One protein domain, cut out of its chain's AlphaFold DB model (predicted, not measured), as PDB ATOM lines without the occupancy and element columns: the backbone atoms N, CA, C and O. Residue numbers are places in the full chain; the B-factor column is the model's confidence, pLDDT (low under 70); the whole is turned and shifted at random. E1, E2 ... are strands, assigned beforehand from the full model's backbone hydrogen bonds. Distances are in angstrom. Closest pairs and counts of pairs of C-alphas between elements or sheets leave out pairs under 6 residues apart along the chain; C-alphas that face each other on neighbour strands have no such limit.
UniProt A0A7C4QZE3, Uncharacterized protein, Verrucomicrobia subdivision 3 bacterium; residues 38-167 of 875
ATOM      1  N   TRP A  38     151.874 183.009 206.750       97.00
ATOM      2  CA  TRP A  38     151.626 182.356 205.482       97.00
ATOM      3  C   TRP A  38     150.590 183.143 204.699       97.00
ATOM      4  O   TRP A  38     149.508 183.411 205.210       97.00
ATOM      5  N   ARG A  39     150.874 183.477 203.444       97.12
ATOM      6  CA  ARG A  39     149.853 183.868 202.471       97.12
ATOM      7  C   ARG A  39     149.562 182.659 201.592       97.12
ATOM      8  O   ARG A  39     150.369 182.348 200.727       97.12
ATOM      9  N   ILE A  40     148.422 182.014 201.803       97.94
ATOM     10  CA  ILE A  40     147.920 180.867 201.040       97.94
ATOM     11  C   ILE A  40     146.825 181.386 200.107       97.94
ATOM     12  O   ILE A  40     145.789 181.855 200.562       97.94
ATOM     13  N   CYS A  41     147.058 181.369 198.804       97.50
ATOM     14  CA  CYS A  41     146.154 181.911 197.797       97.50
ATOM     15  C   CYS A  41     145.482 180.759 197.051       97.50
ATOM     16  O   CYS A  41     146.162 179.973 196.399       97.50
ATOM     17  N   LEU A  42     144.156 180.648 197.165       97.62
ATOM     18  CA  LEU A  42     143.364 179.693 196.390       97.62
ATOM     19  C   LEU A  42     143.026 180.340 195.045       97.62
ATOM     20  O   LEU A  42     142.121 181.177 194.952       97.62
ATOM     21  N   ASP A  43     143.804 180.026 194.015       95.75
ATOM     22  CA  ASP A  43     143.712 180.694 192.723       95.75
ATOM     23  C   ASP A  43     142.480 180.233 191.950       95.75
ATOM     24  O   ASP A  43     142.228 179.045 191.762       95.75
ATOM     25  N   GLY A  44     141.693 181.207 191.491       93.12
ATOM     26  CA  GLY A  44     140.446 180.943 190.788       93.12
ATOM     27  C   GLY A  44     139.316 180.402 191.674       93.12
ATOM     28  O   GLY A  44     138.419 179.728 191.167       93.12
ATOM     29  N   PHE A  45     139.339 180.701 192.975       95.19
ATOM     30  CA  PHE A  45     138.326 180.263 193.934       95.19
ATOM     31  C   PHE A  45     136.930 180.846 193.675       95.19
ATOM     32  O   PHE A  45     135.937 180.122 193.715       95.19
ATOM     33  N   PHE A  46     136.833 182.141 193.367       92.50
ATOM     34  CA  PHE A  46     135.554 182.797 193.103       92.50
ATOM     35  C   PHE A  46     135.207 182.779 191.618       92.50
ATOM     36  O   PHE A  46     136.053 183.041 190.757       92.50
ATOM     37  N   ALA A  47     133.921 182.589 191.319       83.56
ATOM     38  CA  ALA A  47     133.401 182.750 189.968       83.56
ATOM     39  C   ALA A  47     133.747 184.144 189.390       83.56
ATOM     40  O   ALA A  47     133.845 185.134 190.142       83.56
ATOM     41  N   PRO A  48     133.927 184.243 188.058       77.50
ATOM     42  CA  PRO A  48     134.118 185.531 187.414       77.50
ATOM     43  C   PRO A  48     132.911 186.427 187.732       77.50
ATOM     44  O   PRO A  48     131.786 185.930 187.820       77.50
ATOM     45  N   PRO A  49     133.109 187.736 187.939       74.38
ATOM     46  CA  PRO A  49     131.986 188.650 188.066       74.38
ATOM     47  C   PRO A  49     131.063 188.545 186.844       74.38
ATOM     48  O   PRO A  49     131.550 188.433 185.725       74.38
ATOM     49  N   GLU A  50     129.750 188.718 187.030       67.56
ATOM     50  CA  GLU A  50     128.741 188.778 185.947       67.56
ATOM     51  C   GLU A  50     128.964 189.939 184.943       67.56
ATOM     52  O   GLU A  50     128.165 190.177 184.038       67.56
ATOM     53  N   LYS A  51     130.050 190.709 185.086       71.06
ATOM     54  CA  LYS A  51     130.386 191.816 184.192       71.06
ATOM     55  C   LYS A  51     130.812 191.268 182.833       71.06
ATOM     56  O   LYS A  51     131.664 190.389 182.749       71.06
ATOM     57  N   LYS A  52     130.291 191.890 181.770       54.31
ATOM     58  CA  LYS A  52     130.346 191.446 180.365       54.31
ATOM     59  C   LYS A  52     131.740 191.211 179.743       54.31
ATOM     60  O   LYS A  52     131.783 190.868 178.578       54.31
ATOM     61  N   ASN A  53     132.846 191.364 180.480       64.31
ATOM     62  CA  ASN A  53     134.232 191.168 180.018       64.31
ATOM     63  C   ASN A  53     135.178 190.652 181.130       64.31
ATOM     64  O   ASN A  53     136.386 190.874 181.067       64.31
ATOM     65  N   ALA A  54     134.663 190.034 182.199       66.69
ATOM     66  CA  ALA A  54     135.521 189.533 183.272       66.69
ATOM     67  C   ALA A  54     136.122 188.168 182.894       66.69
ATOM     68  O   ALA A  54     135.435 187.151 182.916       66.69
ATOM     69  N   THR A  55     137.401 188.148 182.521       52.31
ATOM     70  CA  THR A  55     138.042 186.980 181.891       52.31
ATOM     71  C   THR A  55     138.687 185.988 182.860       52.31
ATOM     72  O   THR A  55     139.079 184.910 182.425       52.31
ATOM     73  N   ALA A  56     138.773 186.283 184.161       74.19
ATOM     74  CA  ALA A  56     139.414 185.392 185.130       74.19
ATOM     75  C   ALA A  56     138.575 185.193 186.399       74.19
ATOM     76  O   ALA A  56     137.946 186.124 186.914       74.19
ATOM     77  N   ARG A  57     138.595 183.960 186.920       81.81
ATOM     78  CA  ARG A  57     138.163 183.664 188.290       81.81
ATOM     79  C   ARG A  57     139.062 184.420 189.276       81.81
ATOM     80  O   ARG A  57     140.267 184.523 189.054       81.81
ATOM     81  N   ARG A  58     138.483 184.954 190.354       90.19
ATOM     82  CA  ARG A  58     139.228 185.716 191.377       90.19
ATOM     83  C   ARG A  58     139.779 184.766 192.437       90.19
ATOM     84  O   ARG A  58     139.148 183.755 192.744       90.19
ATOM     85  N   ALA A  59     140.950 185.073 192.981       94.06
ATOM     86  CA  ALA A  59     141.581 184.244 194.002       94.06
ATOM     87  C   ALA A  59     141.029 184.538 195.405       94.06
ATOM     88  O   ALA A  59     140.513 185.626 195.660       94.06
ATOM     89  N   LEU A  60     141.189 183.588 196.327       96.31
ATOM     90  CA  LEU A  60     140.956 183.784 197.757       96.31
ATOM     91  C   LEU A  60     142.295 183.747 198.519       96.31
ATOM     92  O   LEU A  60     142.802 182.665 198.816       96.31
ATOM     93  N   PRO A  61     142.880 184.913 198.844       96.62
ATOM     94  CA  PRO A  61     144.003 185.010 199.768       96.62
ATOM     95  C   PRO A  61     143.577 184.698 201.205       96.62
ATOM     96  O   PRO A  61     142.657 185.325 201.735       96.62
ATOM     97  N   ILE A  62     144.297 183.783 201.845       97.00
ATOM     98  CA  ILE A  62     144.176 183.400 203.251       97.00
ATOM     99  C   ILE A  62     145.511 183.679 203.924       97.00
ATOM    100  O   ILE A  62     146.561 183.228 203.470       97.00
ATOM    101  N   TYR A  63     145.474 184.440 205.008       96.19
ATOM    102  CA  TYR A  63     146.652 184.761 205.796       96.19
ATOM    103  C   TYR A  63     146.630 183.909 207.056       96.19
ATOM    104  O   TYR A  63     145.724 184.084 207.858       96.19
ATOM    105  N   GLY A  64     147.567 182.976 207.213       95.56
ATOM    106  CA  GLY A  64     147.670 182.096 208.380       95.56
ATOM    107  C   GLY A  64     148.886 182.429 209.231       95.56
ATOM    108  O   GLY A  64     149.941 182.743 208.691       95.56
ATOM    109  N   ILE A  65     148.755 182.359 210.551       94.19
ATOM    110  CA  ILE A  65     149.871 182.571 211.478       94.19
ATOM    111  C   ILE A  65     150.362 181.225 211.999       94.19
ATOM    112  O   ILE A  65     149.553 180.419 212.465       94.19
ATOM    113  N   THR A  66     151.678 181.013 211.958       93.75
ATOM    114  CA  THR A  66     152.335 179.895 212.636       93.75
ATOM    115  C   THR A  66     153.110 180.349 213.867       93.75
ATOM    116  O   THR A  66     153.687 181.443 213.907       93.75
ATOM    117  N   ARG A  67     153.092 179.508 214.901       90.50
ATOM    118  CA  ARG A  67     153.919 179.613 216.107       90.50
ATOM    119  C   ARG A  67     154.442 178.232 216.426       90.50
ATOM    120  O   ARG A  67     153.645 177.302 216.512       90.50
ATOM    121  N   GLU A  68     155.756 178.098 216.555       91.56
ATOM    122  CA  GLU A  68     156.392 176.821 216.896       91.56
ATOM    123  C   GLU A  68     155.929 175.678 215.964       91.56
ATOM    124  O   GLU A  68     155.729 174.537 216.372       91.56
ATOM    125  N   GLY A  69     155.707 176.003 214.683       91.12
ATOM    126  CA  GLY A  69     155.250 175.057 213.661       91.12
ATOM    127  C   GLY A  69     153.750 174.736 213.664       91.12
ATOM    128  O   GLY A  69     153.296 173.983 212.804       91.12
ATOM    129  N   GLN A  70     152.961 175.316 214.571       93.81
ATOM    130  CA  GLN A  70     151.511 175.133 214.623       93.81
ATOM    131  C   GLN A  70     150.771 176.328 214.026       93.81
ATOM    132  O   GLN A  70     151.073 177.479 214.341       93.81
ATOM    133  N   PHE A  71     149.767 176.060 213.191       94.56
ATOM    134  CA  PHE A  71     148.840 177.088 212.727       94.56
ATOM    135  C   PHE A  71     147.866 177.452 213.846       94.56
ATOM    136  O   PHE A  71     147.091 176.609 214.291       94.56
ATOM    137  N   ILE A  72     147.895 178.711 214.279       92.12
ATOM    138  CA  ILE A  72     147.068 179.179 215.401       92.12
ATOM    139  C   ILE A  72     145.753 179.820 214.940       92.12
ATOM    140  O   ILE A  72     144.740 179.721 215.627       92.12
ATOM    141  N   TYR A  73     145.761 180.497 213.787       90.81
ATOM    142  CA  TYR A  73     144.604 181.198 213.226       90.81
ATOM    143  C   TYR A  73     144.855 181.606 211.769       90.81
ATOM    144  O   TYR A  73     146.009 181.813 211.379       90.81
ATOM    145  N   ALA A  74     143.787 181.785 210.983       95.00
ATOM    146  CA  ALA A  74     143.866 182.455 209.692       95.00
ATOM    147  C   ALA A  74     142.648 183.329 209.359       95.00
ATOM    148  O   ALA A  74     141.541 183.138 209.863       95.00
ATOM    149  N   LEU A  75     142.874 184.283 208.457       94.38
ATOM    150  CA  LEU A  75     141.877 185.225 207.963       94.38
ATOM    151  C   LEU A  75     141.972 185.290 206.444       94.38
ATOM    152  O   LEU A  75     143.005 185.662 205.883       94.38
ATOM    153  N   GLY A  76     140.881 184.949 205.775       93.75
ATOM    154  CA  GLY A  76     140.711 185.207 204.359       93.75
ATOM    155  C   GLY A  76     140.315 186.659 204.100       93.75
ATOM    156  O   GLY A  76     139.617 187.280 204.904       93.75
ATOM    157  N   SER A  77     140.734 187.214 202.966       91.12
ATOM    158  CA  SER A  77     140.208 188.492 202.482       91.12
ATOM    159  C   SER A  77     140.285 188.561 200.966       91.12
ATOM    160  O   SER A  77     141.343 188.325 200.391       91.12
ATOM    161  N   ALA A  78     139.174 188.935 200.333       90.81
ATOM    162  CA  ALA A  78     139.097 189.146 198.891       90.81
ATOM    163  C   ALA A  78     138.355 190.461 198.600       90.81
ATOM    164  O   ALA A  78     137.172 190.418 198.266       90.81
ATOM    165  N   PRO A  79     139.022 191.626 198.756       85.06
ATOM    166  CA  PRO A  79     138.410 192.953 198.593       85.06
ATOM    167  C   PRO A  79     137.776 193.202 197.219       85.06
ATOM    168  O   PRO A  79     136.954 194.102 197.057       85.06
ATOM    169  N   ASP A  80     138.189 192.435 196.216       83.06
ATOM    170  CA  ASP A  80     137.646 192.437 194.865       83.06
ATOM    171  C   ASP A  80     136.384 191.575 194.723       83.06
ATOM    172  O   ASP A  80     135.669 191.731 193.732       83.06
ATOM    173  N   TRP A  81     136.098 190.682 195.680       87.25
ATOM    174  CA  TRP A  81     134.840 189.947 195.821       87.25
ATOM    175  C   TRP A  81     133.884 190.644 196.787       87.25
ATOM    176  O   TRP A  81     132.796 191.003 196.354       87.25
ATOM    177  N   ASN A  82     134.283 190.879 198.040       88.31
ATOM    178  CA  ASN A  82     133.503 191.619 199.035       88.31
ATOM    179  C   ASN A  82     134.430 192.321 200.058       88.31
ATOM    180  O   ASN A  82     135.637 192.084 200.091       88.31
ATOM    181  N   GLN A  83     133.905 193.235 200.874       85.31
ATOM    182  CA  GLN A  83     134.709 194.097 201.756       85.31
ATOM    183  C   GLN A  83     134.978 193.532 203.162       85.31
ATOM    184  O   GLN A  83     135.569 194.237 203.989       85.31
ATOM    185  N   THR A  84     134.579 192.291 203.458       87.12
ATOM    186  CA  THR A  84     134.768 191.705 204.793       87.12
ATOM    187  C   THR A  84     136.006 190.802 204.874       87.12
ATOM    188  O   THR A  84     136.863 190.752 203.984       87.12
ATOM    189  N   THR A  85     136.163 190.164 206.024       88.56
ATOM    190  CA  THR A  85     137.169 189.156 206.313       88.56
ATOM    191  C   THR A  85     136.509 187.830 206.635       88.56
ATOM    192  O   THR A  85     135.390 187.779 207.153       88.56
ATOM    193  N   TYR A  86     137.225 186.753 206.338       92.94
ATOM    194  CA  TYR A  86     136.712 185.395 206.415       92.94
ATOM    195  C   TYR A  86     137.481 184.635 207.494       92.94
ATOM    196  O   TYR A  86     138.597 184.170 207.227       92.94
ATOM    197  N   PRO A  87     136.945 184.533 208.725       91.25
ATOM    198  CA  PRO A  87     137.505 183.651 209.736       91.25
ATOM    199  C   PRO A  87     137.748 182.273 209.125       91.25
ATOM    200  O   PRO A  87     136.866 181.705 208.473       91.25
ATOM    201  N   THR A  88     138.979 181.792 209.258       94.88
ATOM    202  CA  THR A  88     139.408 180.535 208.659       94.88
ATOM    203  C   THR A  88     139.951 179.629 209.748       94.88
ATOM    204  O   THR A  88     140.957 179.941 210.387       94.88
ATOM    205  N   ASP A  89     139.276 178.504 209.953       95.25
ATOM    206  CA  ASP A  89     139.772 177.430 210.802       95.25
ATOM    207  C   ASP A  89     140.893 176.690 210.061       95.25
ATOM    208  O   ASP A  89     140.714 176.167 208.956       95.25
ATOM    209  N   VAL A  90     142.065 176.701 210.693       96.19
ATOM    210  CA  VAL A  90     143.323 176.114 210.219       96.19
ATOM    211  C   VAL A  90     143.799 174.971 211.104       96.19
ATOM    212  O   VAL A  90     144.903 174.466 210.911       96.19
ATOM    213  N   ALA A  91     142.974 174.511 212.049       95.31
ATOM    214  CA  ALA A  91     143.327 173.415 212.946       95.31
ATOM    215  C   ALA A  91     143.609 172.104 212.193       95.31
ATOM    216  O   ALA A  91     144.291 171.226 212.725       95.31
ATOM    217  N   GLY A  92     143.127 171.970 210.953       96.06
ATOM    218  CA  GLY A  92     143.410 170.849 210.056       96.06
ATOM    219  C   GLY A  92     144.684 170.985 209.215       96.06
ATOM    220  O   GLY A  92     145.054 170.017 208.559       96.06
ATOM    221  N   LEU A  93     145.353 172.142 209.211       97.44
ATOM    222  CA  LEU A  93     146.506 172.427 208.352       97.44
ATOM    223  C   LEU A  93     147.829 172.056 209.036       97.44
ATOM    224  O   LEU A  93     148.036 172.344 210.217       97.44
ATOM    225  N   ARG A  94     148.743 171.408 208.313       97.25
ATOM    226  CA  ARG A  94     150.054 170.973 208.816       97.25
ATOM    227  C   ARG A  94     151.155 171.367 207.841       97.25
ATOM    228  O   ARG A  94     151.000 171.191 206.635       97.25
ATOM    229  N   TYR A  95     152.262 171.870 208.380       97.50
ATOM    230  CA  TYR A  95     153.492 172.122 207.637       97.50
ATOM    231  C   TYR A  95     154.581 171.157 208.105       97.50
ATOM    232  O   TYR A  95     154.844 171.056 209.301       97.50
ATOM    233  N   ASP A  96     155.205 170.460 207.163       97.19
ATOM    234  CA  ASP A  96     156.360 169.607 207.413       97.19
ATOM    235  C   ASP A  96     157.651 170.368 207.054       97.19
ATOM    236  O   ASP A  96     157.939 170.569 205.867       97.19
ATOM    237  N   PRO A  97     158.462 170.782 208.046       94.56
ATOM    238  CA  PRO A  97     159.696 171.517 207.791       94.56
ATOM    239  C   PRO A  97     160.755 170.696 207.047       94.56
ATOM    240  O   PRO A  97     161.616 171.283 206.386       94.56
ATOM    241  N   ALA A  98     160.709 169.360 207.115       95.06
ATOM    242  CA  ALA A  98     161.688 168.495 206.465       95.06
ATOM    243  C   ALA A  98     161.488 168.465 204.945       95.06
ATOM    244  O   ALA A  98     162.460 168.563 204.189       95.06
ATOM    245  N   THR A  99     160.232 168.388 204.505       96.19
ATOM    246  CA  THR A  99     159.863 168.291 203.085       96.19
ATOM    247  C   THR A  99     159.437 169.625 202.475       96.19
ATOM    248  O   THR A  99     159.433 169.767 201.256       96.19
ATOM    249  N   GLY A 100     159.089 170.615 203.300       95.88
ATOM    250  CA  GLY A 100     158.470 171.861 202.854       95.88
ATOM    251  C   GLY A 100     156.989 171.709 202.484       95.88
ATOM    252  O   GLY A 100     156.403 172.657 201.963       95.88
ATOM    253  N   LYS A 101     156.381 170.540 202.730       97.81
ATOM    254  CA  LYS A 101     154.991 170.248 202.366       97.81
ATOM    255  C   LYS A 101     154.014 170.922 203.332       97.81
ATOM    256  O   LYS A 101     154.132 170.786 204.546       97.81
ATOM    257  N   LEU A 102     153.017 171.602 202.780       98.06
ATOM    258  CA  LEU A 102     151.846 172.135 203.465       98.06
ATOM    259  C   LEU A 102     150.625 171.327 203.023       98.06
ATOM    260  O   LEU A 102     150.298 171.309 201.837       98.06
ATOM    261  N   ALA A 103     149.942 170.664 203.951       98.00
ATOM    262  CA  ALA A 103     148.737 169.910 203.624       98.00
ATOM    263  C   ALA A 103     147.692 169.954 204.737       98.00
ATOM    264  O   ALA A 103     148.032 170.082 205.914       98.00
ATOM    265  N   GLY A 104     146.418 169.833 204.371       97.50
ATOM    266  CA  GLY A 104     145.325 169.729 205.335       97.50
ATOM    267  C   GLY A 104     144.045 170.424 204.899       97.50
ATOM    268  O   GLY A 104     143.909 170.832 203.749       97.50
ATOM    269  N   ILE A 105     143.101 170.547 205.830       98.00
ATOM    270  CA  ILE A 105     141.791 171.159 205.580       98.00
ATOM    271  C   ILE A 105     141.770 172.600 206.095       98.00
ATOM    272  O   ILE A 105     142.119 172.855 207.249       98.00
ATOM    273  N   LEU A 106     141.303 173.519 205.250       97.44
ATOM    274  CA  LEU A 106     140.895 174.873 205.613       97.44
ATOM    275  C   LEU A 106     139.368 174.945 205.618       97.44
ATOM    276  O   LEU A 106     138.735 174.603 204.615       97.44
ATOM    277  N   LYS A 107     138.774 175.450 206.702       97.31
ATOM    278  CA  LYS A 107     137.343 175.789 206.725       97.31
ATOM    279  C   LYS A 107     137.186 177.299 206.763       97.31
ATOM    280  O   LYS A 107     137.550 177.937 207.745       97.31
ATOM    281  N   VAL A 108     136.672 177.875 205.682       95.69
ATOM    282  CA  VAL A 108     136.534 179.325 205.511       95.69
ATOM    283  C   VAL A 108     135.067 179.712 205.656       95.69
ATOM    284  O   VAL A 108     134.221 179.235 204.899       95.69
ATOM    285  N   LYS A 109     134.760 180.620 206.585       94.81
ATOM    286  CA  LYS A 109     133.436 181.246 206.687       94.81
ATOM    287  C   LYS A 109     133.441 182.555 205.899       94.81
ATOM    288  O   LYS A 109     133.945 183.574 206.373       94.81
ATOM    289  N   LEU A 110     132.898 182.533 204.681       93.31
ATOM    290  CA  LEU A 110     132.754 183.731 203.855       93.31
ATOM    291  C   LEU A 110     131.600 184.570 204.390       93.31
ATOM    292  O   LEU A 110     130.435 184.338 204.070       93.31
ATOM    293  N   ASN A 111     131.936 185.530 205.241       90.75
ATOM    294  CA  ASN A 111     130.956 186.446 205.789       90.75
ATOM    295  C   ASN A 111     130.350 187.339 204.688       90.75
ATOM    296  O   ASN A 111     131.064 187.746 203.765       90.75
ATOM    297  N   PRO A 112     129.057 187.677 204.796       86.62
ATOM    298  CA  PRO A 112     128.419 188.653 203.929       86.62
ATOM    299  C   PRO A 112     128.934 190.058 204.241       86.62
ATOM    300  O   PRO A 112     128.989 190.469 205.406       86.62
ATOM    301  N   ASP A 113     129.253 190.816 203.198       84.38
ATOM    302  CA  ASP A 113     129.246 192.274 203.274       84.38
ATOM    303  C   ASP A 113     127.845 192.790 202.879       84.38
ATOM    304  O   ASP A 113     126.925 191.990 202.662       84.38
ATOM    305  N   PRO A 114     127.631 194.113 202.816       79.94
ATOM    306  CA  PRO A 114     126.338 194.640 202.420       79.94
ATOM    307  C   PRO A 114     125.837 194.163 201.053       79.94
ATOM    308  O   PRO A 114     124.633 194.141 200.854       79.94
ATOM    309  N   TRP A 115     126.709 193.798 200.107       84.06
ATOM    310  CA  TRP A 115     126.345 193.501 198.713       84.06
ATOM    311  C   TRP A 115     126.431 192.019 198.369       84.06
ATOM    312  O   TRP A 115     125.699 191.549 197.495       84.06
ATOM    313  N   ILE A 116     127.364 191.298 198.987       85.81
ATOM    314  CA  ILE A 116     127.741 189.945 198.598       85.81
ATOM    315  C   ILE A 116     127.968 189.084 199.849       85.81
ATOM    316  O   ILE A 116     128.855 189.402 200.652       85.81
ATOM    317  N   PRO A 117     127.282 187.930 199.960       86.75
ATOM    318  CA  PRO A 117     126.220 187.432 199.070       86.75
ATOM    319  C   PRO A 117     124.906 188.233 199.145       86.75
ATOM    320  O   PRO A 117     124.637 188.905 200.137       86.75
ATOM    321  N   LYS A 118     124.073 188.153 198.093       83.69
ATOM    322  CA  LYS A 118     122.801 188.907 197.990       83.69
ATOM    323  C   LYS A 118     121.756 188.510 199.040       83.69
ATOM    324  O   LYS A 118     120.873 189.302 199.330       83.69
ATOM    325  N   ASP A 119     121.824 187.288 199.561       86.12
ATOM    326  CA  ASP A 119     120.940 186.790 200.624       86.12
ATOM    327  C   ASP A 119     121.428 187.172 202.033       86.12
ATOM    328  O   ASP A 119     120.774 186.853 203.029       86.12
ATOM    329  N   HIS A 120     122.582 187.847 202.116       83.44
ATOM    330  CA  HIS A 120     123.266 188.216 203.349       83.44
ATOM    331  C   HIS A 120     123.497 187.032 204.297       83.44
ATOM    332  O   HIS A 120     123.580 187.223 205.509       83.44
ATOM    333  N   GLN A 121     123.619 185.815 203.758       88.50
ATOM    334  CA  GLN A 121     123.975 184.633 204.532       88.50
ATOM    335  C   GLN A 121     125.469 184.315 204.377       88.50
ATOM    336  O   GLN A 121     126.037 184.475 203.292       88.50
ATOM    337  N   PRO A 122     126.149 183.857 205.445       91.25
ATOM    338  CA  PRO A 122     127.509 183.347 205.329       91.25
ATOM    339  C   PRO A 122     127.582 182.105 204.432       91.25
ATOM    340  O   PRO A 122     126.750 181.206 204.533       91.25
ATOM    341  N   ILE A 123     128.633 182.006 203.613       94.31
ATOM    342  CA  ILE A 123     128.925 180.799 202.825       94.31
ATOM    343  C   ILE A 123     130.049 180.026 203.510       94.31
ATOM    344  O   ILE A 123     131.182 180.501 203.616       94.31
ATOM    345  N   LEU A 124     129.743 178.813 203.961       96.31
ATOM    346  CA  LEU A 124     130.734 177.906 204.533       96.31
ATOM    347  C   LEU A 124     131.484 177.185 203.414       96.31
ATOM    348  O   LEU A 124     130.874 176.582 202.532       96.31
ATOM    349  N   CYS A 125     132.808 177.247 203.452       97.06
ATOM    350  CA  CYS A 125     133.680 176.570 202.504       97.06
ATOM    351  C   CYS A 125     134.603 175.611 203.248       97.06
ATOM    352  O   CYS A 125     135.109 175.941 204.318       97.06
ATOM    353  N   GLU A 126     134.867 174.457 202.652       97.75
ATOM    354  CA  GLU A 126     135.828 173.480 203.165       97.75
ATOM    355  C   GLU A 126     136.727 173.054 202.011       97.75
ATOM    356  O   GLU A 126     136.227 172.571 200.995       97.75
ATOM    357  N   VAL A 127     138.035 173.274 202.139       97.88
ATOM    358  CA  VAL A 127     139.013 172.973 201.088       97.88
ATOM    359  C   VAL A 127     140.208 172.213 201.641       97.88
ATOM    360  O   VAL A 127     140.842 172.635 202.605       97.88
ATOM    361  N   ALA A 128     140.527 171.092 201.003       98.25
ATOM    362  CA  ALA A 128     141.792 170.405 201.168       98.25
ATOM    363  C   ALA A 128     142.861 171.133 200.354       98.25
ATOM    364  O   ALA A 128     142.655 171.403 199.171       98.25
ATOM    365  N   VAL A 129     143.981 171.450 200.990       98.31
ATOM    366  CA  VAL A 129     145.159 172.073 200.384       98.31
ATOM    367  C   VAL A 129     146.287 171.056 200.363       98.31
ATOM    368  O   VAL A 129     146.527 170.387 201.367       98.31
ATOM    369  N   GLU A 130     147.001 170.985 199.243       98.38
ATOM    370  CA  GLU A 130     148.274 170.284 199.109       98.38
ATOM    371  C   GLU A 130     149.247 171.176 198.340       98.38
ATOM    372  O   GLU A 130     149.064 171.434 197.152       98.38
ATOM    373  N   ALA A 131     150.280 171.674 199.013       98.19
ATOM    374  CA  ALA A 131     151.257 172.584 198.430       98.19
ATOM    375  C   ALA A 131     152.664 172.347 198.984       98.19
ATOM    376  O   ALA A 131     152.841 171.720 200.026       98.19
ATOM    377  N   THR A 132     153.670 172.878 198.297       98.19
ATOM    378  CA  THR A 132     155.079 172.807 198.694       98.19
ATOM    379  C   THR A 132     155.667 174.210 198.716       98.19
ATOM    380  O   THR A 132     155.474 174.973 197.770       98.19
ATOM    381  N   LEU A 133     156.364 174.555 199.799       97.69
ATOM    382  CA  LEU A 133     157.089 175.812 199.953       97.69
ATOM    383  C   LEU A 133     158.538 175.663 199.460       97.69
ATOM    384  O   LEU A 133     159.273 174.805 199.954       97.69
ATOM    385  N   ASP A 134     158.976 176.537 198.555       96.50
ATOM    386  CA  ASP A 134     160.386 176.739 198.223       96.50
ATOM    387  C   ASP A 134     161.122 177.307 199.442       96.50
ATOM    388  O   ASP A 134     161.107 178.508 199.714       96.50
ATOM    389  N   ARG A 135     161.777 176.418 200.188       93.25
ATOM    390  CA  ARG A 135     162.539 176.766 201.393       93.25
ATOM    391  C   ARG A 135     163.804 177.568 201.098       93.25
ATOM    392  O   ARG A 135     164.331 178.177 202.022       93.25
ATOM    393  N   ALA A 136     164.300 177.566 199.858       92.50
ATOM    394  CA  ALA A 136     165.445 178.395 199.498       92.50
ATOM    395  C   ALA A 136     165.041 179.872 199.399       92.50
ATOM    396  O   ALA A 136     165.843 180.746 199.717       92.50
ATOM    397  N   ASN A 137     163.793 180.150 199.005       93.25
ATOM    398  CA  ASN A 137     163.273 181.508 198.840       93.25
ATOM    399  C   ASN A 137     161.841 181.642 199.390       93.25
ATOM    400  O   ASN A 137     160.937 182.023 198.641       93.25
ATOM    401  N   PRO A 138     161.602 181.386 200.691       92.12
ATOM    402  CA  PRO A 138     160.252 181.260 201.249       92.12
ATOM    403  C   PRO A 138     159.423 182.549 201.153       92.12
ATOM    404  O   PRO A 138     158.197 182.499 201.230       92.12
ATOM    405  N   THR A 139     160.076 183.696 200.945       93.38
ATOM    406  CA  THR A 139     159.463 185.022 200.781       93.38
ATOM    407  C   THR A 139     159.127 185.385 199.332       93.38
ATOM    408  O   THR A 139     158.477 186.408 199.097       93.38
ATOM    409  N   ASN A 140     159.565 184.599 198.340       93.06
ATOM    410  CA  ASN A 140     159.226 184.841 196.938       93.06
ATOM    411  C   ASN A 140     157.719 184.647 196.749       93.06
ATOM    412  O   ASN A 140     157.176 183.655 197.209       93.06
ATOM    413  N   LYS A 141     157.028 185.551 196.043       88.56
ATOM    414  CA  LYS A 141     155.560 185.525 195.884       88.56
ATOM    415  C   LYS A 141     154.997 184.225 195.292       88.56
ATOM    416  O   LYS A 141     153.792 184.004 195.395       88.56
ATOM    417  N   THR A 142     155.846 183.414 194.667       89.62
ATOM    418  CA  THR A 142     155.527 182.109 194.080       89.62
ATOM    419  C   THR A 142     156.170 180.940 194.832       89.62
ATOM    420  O   THR A 142     156.291 179.861 194.260       89.62
ATOM    421  N   ALA A 143     156.652 181.148 196.060       93.00
ATOM    422  CA  ALA A 143     157.377 180.139 196.827       93.00
ATOM    423  C   ALA A 143     156.484 178.963 197.224       93.00
ATOM    424  O   ALA A 143     156.938 177.829 197.223       93.00
ATOM    425  N   LEU A 144     155.218 179.210 197.555       97.44
ATOM    426  CA  LEU A 144     154.239 178.160 197.812       97.44
ATOM    427  C   LEU A 144     153.507 177.831 196.511       97.44
ATOM    428  O   LEU A 144     152.920 178.732 195.913       97.44
ATOM    429  N   GLN A 145     153.519 176.566 196.096       97.81
ATOM    430  CA  GLN A 145     152.807 176.090 194.905       97.81
ATOM    431  C   GLN A 145     152.127 174.752 195.168       97.81
ATOM    432  O   GLN A 145     152.692 173.892 195.843       97.81
ATOM    433  N   GLY A 146     150.927 174.558 194.631       97.88
ATOM    434  CA  GLY A 146     150.171 173.330 194.841       97.88
ATOM    435  C   GLY A 146     148.778 173.355 194.238       97.88
ATOM    436  O   GLY A 146     148.506 174.095 193.292       97.88
ATOM    437  N   THR A 147     147.881 172.567 194.815       98.25
ATOM    438  CA  THR A 147     146.473 172.488 194.427       98.25
ATOM    439  C   THR A 147     145.565 172.514 195.650       98.25
ATOM    440  O   THR A 147     145.980 172.257 196.784       98.25
ATOM    441  N   TYR A 148     144.303 172.863 195.421       98.44
ATOM    442  CA  TYR A 148     143.247 172.688 196.405       98.44
ATOM    443  C   TYR A 148     142.038 171.997 195.779       98.44
ATOM    444  O   TYR A 148     141.773 172.141 194.582       98.44
ATOM    445  N   ARG A 149     141.273 171.279 196.602       97.88
ATOM    446  CA  ARG A 149     139.989 170.670 196.236       97.88
ATOM    447  C   ARG A 149     139.029 170.718 197.418       97.88
ATOM    448  O   ARG A 149     139.409 170.423 198.544       97.88
ATOM    449  N   GLY A 150     137.772 171.058 197.173       96.25
ATOM    450  CA  GLY A 150     136.777 171.196 198.224       96.25
ATOM    451  C   GLY A 150     135.456 171.757 197.727       96.25
ATOM    452  O   GLY A 150     135.007 171.421 196.630       96.25
ATOM    453  N   LYS A 151     134.821 172.600 198.546       95.69
ATOM    454  CA  LYS A 151     133.516 173.199 198.257       95.69
ATOM    455  C   LYS A 151     133.464 174.691 198.590       95.69
ATOM    456  O   LYS A 151     133.967 175.120 199.625       95.69
ATOM    457  N   PHE A 152     132.793 175.445 197.723       93.81
ATOM    458  CA  PHE A 152     132.274 176.794 197.940       93.81
ATOM    459  C   PHE A 152     130.775 176.672 198.249       93.81
ATOM    460  O   PHE A 152     129.960 176.471 197.344       93.81
ATOM    461  N   GLY A 153     130.393 176.696 199.529       93.44
ATOM    462  CA  GLY A 153     129.041 176.301 199.928       93.44
ATOM    463  C   GLY A 153     128.767 174.846 199.536       93.44
ATOM    464  O   GLY A 153     129.489 173.932 199.929       93.44
ATOM    465  N   SER A 154     127.741 174.625 198.718       93.44
ATOM    466  CA  SER A 154     127.429 173.307 198.151       93.44
ATOM    467  C   SER A 154     128.151 173.008 196.830       93.44
ATOM    468  O   SER A 154     128.120 171.867 196.370       93.44
ATOM    469  N   VAL A 155     128.806 173.998 196.214       93.62
ATOM    470  CA  VAL A 155     129.396 173.885 194.873       93.62
ATOM    471  C   VAL A 155     130.831 173.358 194.965       93.62
ATOM    472  O   VAL A 155     131.615 173.911 195.733       93.62
ATOM    473  N   PRO A 156     131.228 172.332 194.189       95.38
ATOM    474  CA  PRO A 156     132.621 171.895 194.125       95.38
ATOM    475  C   PRO A 156     133.570 173.027 193.705       95.38
ATOM    476  O   PRO A 156     133.281 173.779 192.775       95.38
ATOM    477  N   ALA A 157     134.719 173.123 194.368       94.62
ATOM    478  CA  ALA A 157     135.758 174.104 194.080       94.62
ATOM    479  C   ALA A 157     137.126 173.417 194.049       94.62
ATOM    480  O   ALA A 157     137.513 172.747 195.003       94.62
ATOM    481  N   GLU A 158     137.874 173.601 192.968       96.56
ATOM    482  CA  GLU A 158     139.257 173.138 192.840       96.56
ATOM    483  C   GLU A 158     140.065 174.126 191.996       96.56
ATOM    484  O   GLU A 158     139.491 174.891 191.213       96.56
ATOM    485  N   GLY A 159     141.380 174.137 192.193       96.31
ATOM    486  CA  GLY A 159     142.280 175.077 191.534       96.31
ATOM    487  C   GLY A 159     143.718 174.958 192.027       96.31
ATOM    488  O   GLY A 159     144.073 174.025 192.750       96.31
ATOM    489  N   ALA A 160     144.552 175.911 191.616       97.62
ATOM    490  CA  ALA A 160     145.937 175.998 192.059       97.62
ATOM    491  C   ALA A 160     146.040 176.704 193.418       97.62
ATOM    492  O   ALA A 160     145.202 177.533 193.778       97.62
ATOM    493  N   VAL A 161     147.088 176.378 194.167       98.06
ATOM    494  CA  VAL A 161     147.513 177.126 195.350       98.06
ATOM    495  C   VAL A 161     148.786 177.872 194.999       98.06
ATOM    496  O   VAL A 161     149.740 177.259 194.525       98.06
ATOM    497  N   SER A 162     148.813 179.172 195.274       97.62
ATOM    498  CA  SER A 162     150.027 179.990 195.242       97.62
ATOM    499  C   SER A 162     150.248 180.691 196.580       97.62
ATOM    500  O   SER A 162     149.342 180.769 197.411       97.62
ATOM    501  N   GLY A 163     151.446 181.208 196.843       96.88
ATOM    502  CA  GLY A 163     151.691 181.868 198.120       96.88
ATOM    503  C   GLY A 163     153.146 182.023 198.513       96.88
ATOM    504  O   GLY A 163     154.048 181.804 197.709       96.88
ATOM    505  N   TYR A 164     153.346 182.417 199.768       97.44
ATOM    506  CA  TYR A 164     154.661 182.608 200.381       97.44
ATOM    507  C   TYR A 164     154.557 182.790 201.895       97.44
ATOM    508  O   TYR A 164     153.467 183.005 202.432       97.44
ATOM    509  N   VAL A 165     155.701 182.742 202.573       96.31
ATOM    510  CA  VAL A 165     155.848 183.058 203.995       96.31
ATOM    511  C   VAL A 165     156.549 184.397 204.137       96.31
ATOM    512  O   VAL A 165     157.519 184.689 203.444       96.31
ATOM    513  N   TYR A 166     156.075 185.231 205.050       94.12
ATOM    514  CA  TYR A 166     156.721 186.490 205.384       94.12
ATOM    515  C   TYR A 166     156.553 186.801 206.867       94.12
ATOM    516  O   TYR A 166     155.673 186.275 207.547       94.12
ATOM    517  N   THR A 167     157.397 187.688 207.370       87.56
ATOM    518  CA  THR A 167     157.238 188.313 208.681       87.56
ATOM    519  C   THR A 167     157.175 189.819 208.479       87.56
ATOM    520  O   THR A 167     157.685 190.357 207.494       87.56
TER     521      THR A 167
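What this domain is: This is residues 38 to 167 of the 875 residues of an uncharacterized protein of Verrucomicrobia subdivision 3 bacterium (UniProt A0A7C4QZE3). The domain is a closed barrel of eight strands, E1 to E8, which follow one another round the ring in chain order until E8 comes back beside E1. The long links from E1 to E2 and from E5 to E6 lie at one end of the barrel, where residues 50 to 55 stand free and stick out. The printed part has 130 residues with eight named strands, E1 to E8, and no named helix; the class is all strand, and each neighbour pair is antiparallel. The strands E1 to E8 form a meander, each strand the antiparallel neighbour of the one before. The whole is compact, with a radius of gyration of the C-alphas of 14.5 A, and elongated, spanning 44 by 29 by 26 A.

Where its parts are: E1, residues 38 to 46, begins at C-alpha 38 at (151.626, 182.356, 205.482) and is 20.3 A long. E2, residues 58 to 67, measures 29.4 A, and E3, residues 70 to 76, 18.0 A. E4, residues 86 to 96, measures 25.2 A, and E5, residues 101 to 110, 26.0 A. E6, residues 123 to 133, is 28.7 A long and begins at C-alpha 123 at (128.925, 180.799, 202.825). E7, residues 144 to 152, measures 22.0 A. E8, residues 155 to 166, the longest strand by residues, measures 31.9 A and ends at C-alpha 166 at (156.721, 186.490, 205.384). E1 bends by 66 degrees at residue 43, and E8 bends by 60 degrees at residue 159.

How they stand to each other: E1 and E2 form a hairpin, with N 40 and O 62 2.8 A apart, within hydrogen-bond range. In the hairpin of E2 and E3, N 63 and O 75 are 2.9 A apart. E4 is staggered: it pairs with E3 over residues 86 to 88, where N 76 and O 86 are 2.8 A apart, and with E5 over residues 88 to 96, where N 94 and O 103 are 2.8 A apart. Between E5 and E6, N 106 and O 127 are 2.8 A apart; between E6 and E7, N 128 and O 149, 2.8 A. In the hairpin of E7 and E8, N 150 and O 157 are 2.8 A apart. E8 and E1 close the ring at 151 degrees between their directions, with N 41 and O 162 2.7 A apart. E1 and E5 are apart, and so are E4 and E8.

The domain as a whole: The two C-alphas farthest apart, those of Lys 52 and Glu 68, are 47.2 A from each other. The printed part has no cut. The links from E1 to E2, 11 residues, and from E5 to E6, 12 residues, are long. Mean pLDDT of the printed part is 91.8; residue 50 and residues 52 to 55 are under 70.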